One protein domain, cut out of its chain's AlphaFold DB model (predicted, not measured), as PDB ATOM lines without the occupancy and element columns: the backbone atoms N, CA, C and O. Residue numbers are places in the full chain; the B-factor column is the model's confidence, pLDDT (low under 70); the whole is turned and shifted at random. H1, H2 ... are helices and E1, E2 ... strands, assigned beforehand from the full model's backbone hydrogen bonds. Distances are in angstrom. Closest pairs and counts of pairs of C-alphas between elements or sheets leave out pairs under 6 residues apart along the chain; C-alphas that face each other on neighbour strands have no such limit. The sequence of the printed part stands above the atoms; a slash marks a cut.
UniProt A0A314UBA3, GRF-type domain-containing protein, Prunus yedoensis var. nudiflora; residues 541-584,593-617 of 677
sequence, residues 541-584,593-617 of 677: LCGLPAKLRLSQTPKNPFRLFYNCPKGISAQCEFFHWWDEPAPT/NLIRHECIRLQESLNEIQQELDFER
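Overview. This is residues 541 to 584 and 593 to 617 of the 677 residues of the protein "GRF-type domain-containing protein" of Prunus yedoensis var. nudiflora (UniProt A0A314UBA3). A small, strongly twisted sheet of three strands with its loops makes a head at one end, and one long helix, H1, sticks out from it as an arm with residues 598 to 617. The arm makes much of the length. The printed part has 69 residues, with E1, E2, E3 and then H1 along the chain; the sheet's order is E1 - E2 - E3, all antiparallel, and the class is mixed, helices and strands. The whole is extended, with a radius of gyration of the C-alphas of 17.9 A and spans of 59 by 29 by 15 A, only just a rod.

Arrangement. Begin at E1, residues 547 to 553, an edge strand; a tight link leads to E2, residues 556 to 563, its antiparallel neighbour in a hairpin. Look there for N 549 and O 561, 2.8 A apart, and for C-alphas 548 and 562, which face each other at 4.4 A. E2 bends by 80 degrees at residue 559. A long link of 11 residues leads to E3, residues 575 to 577, the other edge strand and a hairpin with E2; N 562 and O 576 are 2.8 A apart. E1, E2 and E3 form a meander, each strand the antiparallel neighbour of the one before. H1, residues 593 to 617, is not on the sheet, with 0 pairs of C-alphas within 10 A, and is apart from E1 and E2. In H1 every O i to N i+4 pair is within hydrogen-bond range.

Along the chain. Find C-alpha 547 at (211.236, 205.067, 240.886); from there E1 runs 17.7 A. E2 measures 15.5 A and E3 7.0 A. Find C-alpha 593 at (229.412, 191.479, 246.880); from there H1 runs 36.1 A to C-alpha 617 at (215.845, 158.891, 254.403).

Size, cuts and confidence. The C-alphas of Ala 570 and Arg 617, the two farthest apart, are 59.4 A apart. Residues 585 to 592 are not printed, and C-alphas 584 and 593 stand 9.7 A apart across this cut. The model's pLDDT is under 70 at residues 554 to 555, 581 to 584, 593 and 599.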
ATOM      1  N   LEU A 541     220.475 208.650 236.394       84.06
ATOM      2  CA  LEU A 541     221.495 209.448 235.690       84.06
ATOM      3  C   LEU A 541     221.113 210.932 235.498       84.06
ATOM      4  O   LEU A 541     221.963 211.749 235.165       84.06
ATOM      5  N   CYS A 542     219.849 211.311 235.720       86.75
ATOM      6  CA  CYS A 542     219.432 212.719 235.772       86.75
ATOM      7  C   CYS A 542     219.666 213.381 237.143       86.75
ATOM      8  O   CYS A 542     219.297 214.541 237.310       86.75
ATOM      9  N   GLY A 543     220.183 212.647 238.134       83.94
ATOM     10  CA  GLY A 543     220.322 213.103 239.519       83.94
ATOM     11  C   GLY A 543     219.011 213.131 240.315       83.94
ATOM     12  O   GLY A 543     218.984 213.681 241.414       83.94
ATOM     13  N   LEU A 544     217.927 212.556 239.778       86.50
ATOM     14  CA  LEU A 544     216.620 212.463 240.440       86.50
ATOM     15  C   LEU A 544     216.465 211.113 241.158       86.50
ATOM     16  O   LEU A 544     217.015 210.129 240.665       86.50
ATOM     17  N   PRO A 545     215.673 211.027 242.240       87.12
ATOM     18  CA  PRO A 545     215.331 209.756 242.877       87.12
ATOM     19  C   PRO A 545     214.738 208.749 241.888       87.12
ATOM     20  O   PRO A 545     213.818 209.072 241.129       87.12
ATOM     21  N   ALA A 546     215.280 207.536 241.859       87.62
ATOM     22  CA  ALA A 546     214.808 206.469 240.996       87.62
ATOM     23  C   ALA A 546     213.482 205.899 241.517       87.62
ATOM     24  O   ALA A 546     213.266 205.728 242.714       87.62
ATOM     25  N   LYS A 547     212.572 205.586 240.595       87.88
ATOM     26  CA  LYS A 547     211.236 205.067 240.886       87.88
ATOM     27  C   LYS A 547     211.230 203.544 240.789       87.88
ATOM     28  O   LYS A 547     211.612 203.003 239.755       87.88
ATOM     29  N   LEU A 548     210.742 202.868 241.828       85.38
ATOM     30  CA  LEU A 548     210.535 201.419 241.834       85.38
ATOM     31  C   LEU A 548     209.331 201.035 240.954       85.38
ATOM     32  O   LEU A 548     208.265 201.655 241.033       85.38
ATOM     33  N   ARG A 549     209.495 200.020 240.106       85.50
ATOM     34  CA  ARG A 549     208.478 199.480 239.193       85.50
ATOM     35  C   ARG A 549     208.541 197.958 239.156       85.50
ATOM     36  O   ARG A 549     209.532 197.355 239.546       85.50
ATOM     37  N   LEU A 550     207.473 197.348 238.653       81.94
ATOM     38  CA  LEU A 550     207.336 195.903 238.508       81.94
ATOM     39  C   LEU A 550     207.469 195.504 237.032       81.94
ATOM     40  O   LEU A 550     206.819 196.090 236.163       81.94
ATOM     41  N   SER A 551     208.326 194.526 236.743       84.12
ATOM     42  CA  SER A 551     208.553 193.995 235.399       84.12
ATOM     43  C   SER A 551     207.379 193.129 234.951       84.12
ATOM     44  O   SER A 551     206.921 192.243 235.669       84.12
ATOM     45  N   GLN A 552     206.918 193.370 233.724       83.38
ATOM     46  CA  GLN A 552     205.879 192.580 233.052       83.38
ATOM     47  C   GLN A 552     206.448 191.764 231.880       83.38
ATOM     48  O   GLN A 552     205.708 191.298 231.018       83.38
ATOM     49  N   THR A 553     207.774 191.616 231.804       78.06
ATOM     50  CA  THR A 553     208.408 190.874 230.708       78.06
ATOM     51  C   THR A 553     208.267 189.360 230.917       78.06
ATOM     52  O   THR A 553     208.433 188.902 232.046       78.06
ATOM     53  N   PRO A 554     208.054 188.556 229.855       66.69
ATOM     54  CA  PRO A 554     207.966 187.095 229.974       66.69
ATOM     55  C   PRO A 554     209.224 186.451 230.570       66.69
ATOM     56  O   PRO A 554     209.148 185.399 231.190       66.69
ATOM     57  N   LYS A 555     210.387 187.092 230.383       64.00
ATOM     58  CA  LYS A 555     211.676 186.627 230.914       64.00
ATOM     59  C   LYS A 555     211.863 186.918 232.405       64.00
ATOM     60  O   LYS A 555     212.632 186.218 233.042       64.00
ATOM     61  N   ASN A 556     211.204 187.948 232.942       72.44
ATOM     62  CA  ASN A 556     211.326 188.359 234.344       72.44
ATOM     63  C   ASN A 556     209.965 188.844 234.879       72.44
ATOM     64  O   ASN A 556     209.820 190.039 235.173       72.44
ATOM     65  N   PRO A 557     208.935 187.981 234.941       72.44
ATOM     66  CA  PRO A 557     207.613 188.397 235.381       72.44
ATOM     67  C   PRO A 557     207.640 188.733 236.877       72.44
ATOM     68  O   PRO A 557     208.219 188.006 237.678       72.44
ATOM     69  N   PHE A 558     207.025 189.854 237.254       72.62
ATOM     70  CA  PHE A 558     206.847 190.310 238.640       72.62
ATOM     71  C   PHE A 558     208.112 190.738 239.406       72.62
ATOM     72  O   PHE A 558     208.000 191.156 240.557       72.62
ATOM     73  N   ARG A 559     209.299 190.734 238.781       81.75
ATOM     74  CA  ARG A 559     210.536 191.232 239.415       81.75
ATOM     75  C   ARG A 559     210.530 192.763 239.525       81.75
ATOM     76  O   ARG A 559     210.119 193.452 238.589       81.75
ATOM     77  N   LEU A 560     210.984 193.300 240.656       76.00
ATOM     78  CA  LEU A 560     211.020 194.740 240.934       76.00
ATOM     79  C   LEU A 560     212.325 195.384 240.443       76.00
ATOM     80  O   LEU A 560     213.400 194.822 240.623       76.00
ATOM     81  N   PHE A 561     212.243 196.579 239.860       88.25
ATOM     82  CA  PHE A 561     213.399 197.340 239.374       88.25
ATOM     83  C   PHE A 561     213.232 198.846 239.586       88.25
ATOM     84  O   PHE A 561     212.121 199.374 239.552       88.25
ATOM     85  N   TYR A 562     214.342 199.554 239.757       87.12
ATOM     86  CA  TYR A 562     214.413 201.008 239.804       87.12
ATOM     87  C   TYR A 562     214.684 201.586 238.417       87.12
ATOM     88  O   TYR A 562     215.556 201.108 237.691       87.12
ATOM     89  N   ASN A 563     213.965 202.648 238.044       89.31
ATOM     90  CA  ASN A 563     214.239 203.401 236.823       89.31
ATOM     91  C   ASN A 563     214.014 204.911 236.977       89.31
ATOM     92  O   ASN A 563     213.571 205.403 238.013       89.31
ATOM     93  N   CYS A 564     214.331 205.679 235.935       91.12
ATOM     94  CA  CYS A 564     214.128 207.125 235.954       91.12
ATOM     95  C   CYS A 564     212.630 207.502 236.102       91.12
ATOM     96  O   CYS A 564     211.767 206.910 235.444       91.12
ATOM     97  N   PRO A 565     212.289 208.504 236.941       88.69
ATOM     98  CA  PRO A 565     210.899 208.905 237.171       88.69
ATOM     99  C   PRO A 565     210.277 209.701 236.009       88.69
ATOM    100  O   PRO A 565     209.060 209.882 235.988       88.69
ATOM    101  N   LYS A 566     211.079 210.191 235.052       88.88
ATOM    102  CA  LYS A 566     210.592 210.944 233.883       88.88
ATOM    103  C   LYS A 566     209.813 210.037 232.911       88.88
ATOM    104  O   LYS A 566     209.928 208.815 232.946       88.88
ATOM    105  N   GLY A 567     208.992 210.642 232.048       79.12
ATOM    106  CA  GLY A 567     208.257 209.923 230.999       79.12
ATOM    107  C   GLY A 567     209.182 209.349 229.917       79.12
ATOM    108  O   GLY A 567     210.302 209.823 229.758       79.12
ATOM    109  N   ILE A 568     208.705 208.356 229.155       74.94
ATOM    110  CA  ILE A 568     209.503 207.560 228.194       74.94
ATOM    111  C   ILE A 568     210.305 208.425 227.206       74.94
ATOM    112  O   ILE A 568     211.427 208.074 226.868       74.94
ATOM    113  N   SER A 569     209.774 209.576 226.788       77.94
ATOM    114  CA  SER A 569     210.443 210.498 225.859       77.94
ATOM    115  C   SER A 569     211.568 211.342 226.477       77.94
ATOM    116  O   SER A 569     212.316 211.974 225.740       77.94
ATOM    117  N   ALA A 570     211.686 211.387 227.808       84.25
ATOM    118  CA  ALA A 570     212.622 212.253 228.536       84.25
ATOM    119  C   ALA A 570     213.378 211.534 229.672       84.25
ATOM    120  O   ALA A 570     214.069 212.183 230.464       84.25
ATOM    121  N   GLN A 571     213.213 210.215 229.800       89.00
ATOM    122  CA  GLN A 571     213.873 209.404 230.819       89.00
ATOM    123  C   GLN A 571     215.301 209.045 230.396       89.00
ATOM    124  O   GLN A 571     215.552 208.761 229.231       89.00
ATOM    125  N   CYS A 572     216.237 209.046 231.344       88.00
ATOM    126  CA  CYS A 572     217.561 208.471 231.112       88.00
ATOM    127  C   CYS A 572     217.505 206.940 231.173       88.00
ATOM    128  O   CYS A 572     216.601 206.375 231.791       88.00
ATOM    129  N   GLU A 573     218.534 206.280 230.654       86.69
ATOM    130  CA  GLU A 573     218.649 204.814 230.567       86.69
ATOM    131  C   GLU A 573     219.003 204.119 231.897       86.69
ATOM    132  O   GLU A 573     219.471 202.988 231.921       86.69
ATOM    133  N   PHE A 574     218.784 204.786 233.033       87.12
ATOM    134  CA  PHE A 574     219.051 204.209 234.347       87.12
ATOM    135  C   PHE A 574     218.106 203.039 234.641       87.12
ATOM    136  O   PHE A 574     216.881 203.213 234.618       87.12
ATOM    137  N   PHE A 575     218.688 201.890 234.982       86.38
ATOM    138  CA  PHE A 575     217.994 200.660 235.340       86.38
ATOM    139  C   PHE A 575     218.810 199.896 236.390       86.38
ATOM    140  O   PHE A 575     220.017 199.733 236.226       86.38
ATOM    141  N   HIS A 576     218.159 199.418 237.449       81.06
ATOM    142  CA  HIS A 576     218.797 198.605 238.488       81.06
ATOM    143  C   HIS A 576     217.769 197.669 239.122       81.06
ATOM    144  O   HIS A 576     216.640 198.087 239.389       81.06
ATOM    145  N   TRP A 577     218.114 196.398 239.315       85.31
ATOM    146  CA  TRP A 577     217.195 195.445 239.930       85.31
ATOM    147  C   TRP A 577     217.136 195.640 241.447       85.31
ATOM    148  O   TRP A 577     218.152 195.864 242.091       85.31
ATOM    149  N   TRP A 578     215.940 195.549 242.029       75.94
ATOM    150  CA  TRP A 578     215.735 195.823 243.459       75.94
ATOM    151  C   TRP A 578     216.501 194.868 244.388       75.94
ATOM    152  O   TRP A 578     216.903 195.256 245.481       75.94
ATOM    153  N   ASP A 579     216.681 193.628 243.949       74.00
ATOM    154  CA  ASP A 579     217.364 192.536 244.644       74.00
ATOM    155  C   ASP A 579     218.885 192.517 244.411       74.00
ATOM    156  O   ASP A 579     219.579 191.678 244.981       74.00
ATOM    157  N   GLU A 580     219.423 193.433 243.601       71.31
ATOM    158  CA  GLU A 580     220.865 193.582 243.411       71.31
ATOM    159  C   GLU A 580     221.423 194.640 244.376       71.31
ATOM    160  O   GLU A 580     220.803 195.686 244.580       71.31
ATOM    161  N   PRO A 581     222.596 194.420 244.996       63.44
ATOM    162  CA  PRO A 581     223.190 195.420 245.873       63.44
ATOM    163  C   PRO A 581     223.503 196.705 245.090       63.44
ATOM    164  O   PRO A 581     223.872 196.668 243.913       63.44
ATOM    165  N   ALA A 582     223.335 197.860 245.740       60.34
ATOM    166  CA  ALA A 582     223.663 199.142 245.128       60.34
ATOM    167  C   ALA A 582     225.174 199.201 244.827       60.34
ATOM    168  O   ALA A 582     225.971 198.858 245.707       60.34
ATOM    169  N   PRO A 583     225.581 199.634 243.621       60.31
ATOM    170  CA  PRO A 583     226.988 199.701 243.268       60.31
ATOM    171  C   PRO A 583     227.705 200.716 244.160       60.31
ATOM    172  O   PRO A 583     227.329 201.888 244.241       60.31
ATOM    173  N   THR A 584     228.758 200.261 244.826       64.56
ATOM    174  CA  THR A 584     229.624 201.057 245.705       64.56
ATOM    175  C   THR A 584     230.555 201.986 244.923       64.56
ATOM    176  O   THR A 584     231.291 202.775 245.514       64.56
ATOM    177  N   ASN A 593     230.673 191.456 246.140       68.38
ATOM    178  CA  ASN A 593     229.412 191.479 246.880       68.38
ATOM    179  C   ASN A 593     228.323 190.653 246.184       68.38
ATOM    180  O   ASN A 593     227.607 189.915 246.862       68.38
ATOM    181  N   LEU A 594     228.248 190.711 244.851       75.50
ATOM    182  CA  LEU A 594     227.381 189.855 244.036       75.50
ATOM    183  C   LEU A 594     227.707 188.372 244.242       75.50
ATOM    184  O   LEU A 594     226.818 187.585 244.562       75.50
ATOM    185  N   ILE A 595     228.987 188.000 244.146       74.00
ATOM    186  CA  ILE A 595     229.426 186.615 244.368       74.00
ATOM    187  C   ILE A 595     229.098 186.169 245.796       74.00
ATOM    188  O   ILE A 595     228.553 185.085 245.993       74.00
ATOM    189  N   ARG A 596     229.378 187.006 246.804       70.56
ATOM    190  CA  ARG A 596     229.084 186.694 248.209       70.56
ATOM    191  C   ARG A 596     227.591 186.450 248.437       70.56
ATOM    192  O   ARG A 596     227.248 185.501 249.136       70.56
ATOM    193  N   HIS A 597     226.723 187.281 247.868       73.69
ATOM    194  CA  HIS A 597     225.275 187.127 248.002       73.69
ATOM    195  C   HIS A 597     224.782 185.835 247.340       73.69
ATOM    196  O   HIS A 597     224.004 185.084 247.929       73.69
ATOM    197  N   GLU A 598     225.311 185.521 246.159       77.31
ATOM    198  CA  GLU A 598     224.970 184.291 245.452       77.31
ATOM    199  C   GLU A 598     225.438 183.042 246.205       77.31
ATOM    200  O   GLU A 598     224.701 182.062 246.303       77.31
ATOM    201  N   CYS A 599     226.623 183.093 246.820       67.62
ATOM    202  CA  CYS A 599     227.107 182.030 247.694       67.62
ATOM    203  C   CYS A 599     226.201 181.819 248.915       67.62
ATOM    204  O   CYS A 599     225.953 180.672 249.275       67.62
ATOM    205  N   ILE A 600     225.690 182.888 249.535       75.75
ATOM    206  CA  ILE A 600     224.765 182.781 250.677       75.75
ATOM    207  C   ILE A 600     223.460 182.111 250.237       75.75
ATOM    208  O   ILE A 600     223.051 181.120 250.840       75.75
ATOM    209  N   ARG A 601     222.862 182.573 249.133       82.81
ATOM    210  CA  ARG A 601     221.612 182.010 248.605       82.81
ATOM    211  C   ARG A 601     221.757 180.534 248.223       82.81
ATOM    212  O   ARG A 601     220.882 179.720 248.505       82.81
ATOM    213  N   LEU A 602     222.870 180.173 247.579       78.00
ATOM    214  CA  LEU A 602     223.164 178.780 247.228       78.00
ATOM    215  C   LEU A 602     223.396 177.915 248.471       78.00
ATOM    216  O   LEU A 602     222.978 176.760 248.490       78.00
ATOM    217  N   GLN A 603     224.024 178.461 249.514       79.94
ATOM    218  CA  GLN A 603     224.250 177.744 250.765       79.94
ATOM    219  C   GLN A 603     222.940 177.460 251.513       79.94
ATOM    220  O   GLN A 603     222.778 176.367 252.052       79.94
ATOM    221  N   GLU A 604     222.008 178.412 251.529       81.56
ATOM    222  CA  GLU A 604     220.674 178.227 252.114       81.56
ATOM    223  C   GLU A 604     219.885 177.154 251.357       81.56
ATOM    224  O   GLU A 604     219.401 176.205 251.973       81.56
ATOM    225  N   SER A 605     219.874 177.214 250.022       83.19
ATOM    226  CA  SER A 605     219.210 176.202 249.191       83.19
ATOM    227  C   SER A 605     219.820 174.801 249.360       83.19
ATOM    228  O   SER A 605     219.096 173.810 249.421       83.19
ATOM    229  N   LEU A 606     221.146 174.697 249.508       83.25
ATOM    230  CA  LEU A 606     221.815 173.426 249.813       83.25
ATOM    231  C   LEU A 606     221.394 172.856 251.172       83.25
ATOM    232  O   LEU A 606     221.215 171.644 251.290       83.25
ATOM    233  N   ASN A 607     221.231 173.707 252.185       85.12
ATOM    234  CA  ASN A 607     220.797 173.271 253.511       85.12
ATOM    235  C   ASN A 607     219.350 172.756 253.489       85.12
ATOM    236  O   ASN A 607     219.070 171.731 254.108       85.12
ATOM    237  N   GLU A 608     218.456 173.419 252.751       88.38
ATOM    238  CA  GLU A 608     217.066 172.975 252.569       88.38
ATOM    239  C   GLU A 608     216.997 171.609 251.875       88.38
ATOM    240  O   GLU A 608     216.344 170.692 252.369       88.38
ATOM    241  N   ILE A 609     217.741 171.435 250.778       86.12
ATOM    242  CA  ILE A 609     217.802 170.157 250.051       86.12
ATOM    243  C   ILE A 609     218.356 169.044 250.946       86.12
ATOM    244  O   ILE A 609     217.859 167.918 250.922       86.12
ATOM    245  N   GLN A 610     219.382 169.341 251.746       85.31
ATOM    246  CA  GLN A 610     219.962 168.365 252.665       85.31
ATOM    247  C   GLN A 610     218.960 167.943 253.746       85.31
ATOM    248  O   GLN A 610     218.877 166.759 254.071       85.31
ATOM    249  N   GLN A 611     218.179 168.889 254.271       88.88
ATOM    250  CA  GLN A 611     217.148 168.608 255.264       88.88
ATOM    251  C   GLN A 611     216.023 167.735 254.693       88.88
ATOM    252  O   GLN A 611     215.594 166.792 255.360       88.88
ATOM    253  N   GLU A 612     215.591 167.997 253.458       89.00
ATOM    254  CA  GLU A 612     214.585 167.178 252.767       89.00
ATOM    255  C   GLU A 612     215.094 165.746 252.544       89.00
ATOM    256  O   GLU A 612     214.407 164.771 252.842       89.00
ATOM    257  N   LEU A 613     216.352 165.604 252.118       86.81
ATOM    258  CA  LEU A 613     216.971 164.299 251.891       86.81
ATOM    259  C   LEU A 613     217.120 163.488 253.187       86.81
ATOM    260  O   LEU A 613     216.974 162.261 253.183       86.81
ATOM    261  N   ASP A 614     217.400 164.157 254.306       87.81
ATOM    262  CA  ASP A 614     217.430 163.514 255.618       87.81
ATOM    263  C   ASP A 614     216.021 163.109 256.081       87.81
ATOM    264  O   ASP A 614     215.862 162.025 256.648       87.81
ATOM    265  N   PHE A 615     214.989 163.904 255.779       88.88
ATOM    266  CA  PHE A 615     213.596 163.540 256.042       88.88
ATOM    267  C   PHE A 615     213.166 162.307 255.230       88.88
ATOM    268  O   PHE A 615     212.756 161.304 255.824       88.88
ATOM    269  N   GLU A 616     213.360 162.309 253.909       89.38
ATOM    270  CA  GLU A 616     213.049 161.165 253.036       89.38
ATOM    271  C   GLU A 616     213.795 159.894 253.461       89.38
ATOM    272  O   GLU A 616     213.232 158.796 253.476       89.38
ATOM    273  N   ARG A 617     215.061 160.021 253.881       87.69
ATOM    274  CA  ARG A 617     215.845 158.891 254.403       87.69
ATOM    275  C   ARG A 617     215.202 158.276 255.647       87.69
ATOM    276  O   ARG A 617     215.254 157.053 255.808       87.69
TER     277      ARG A 617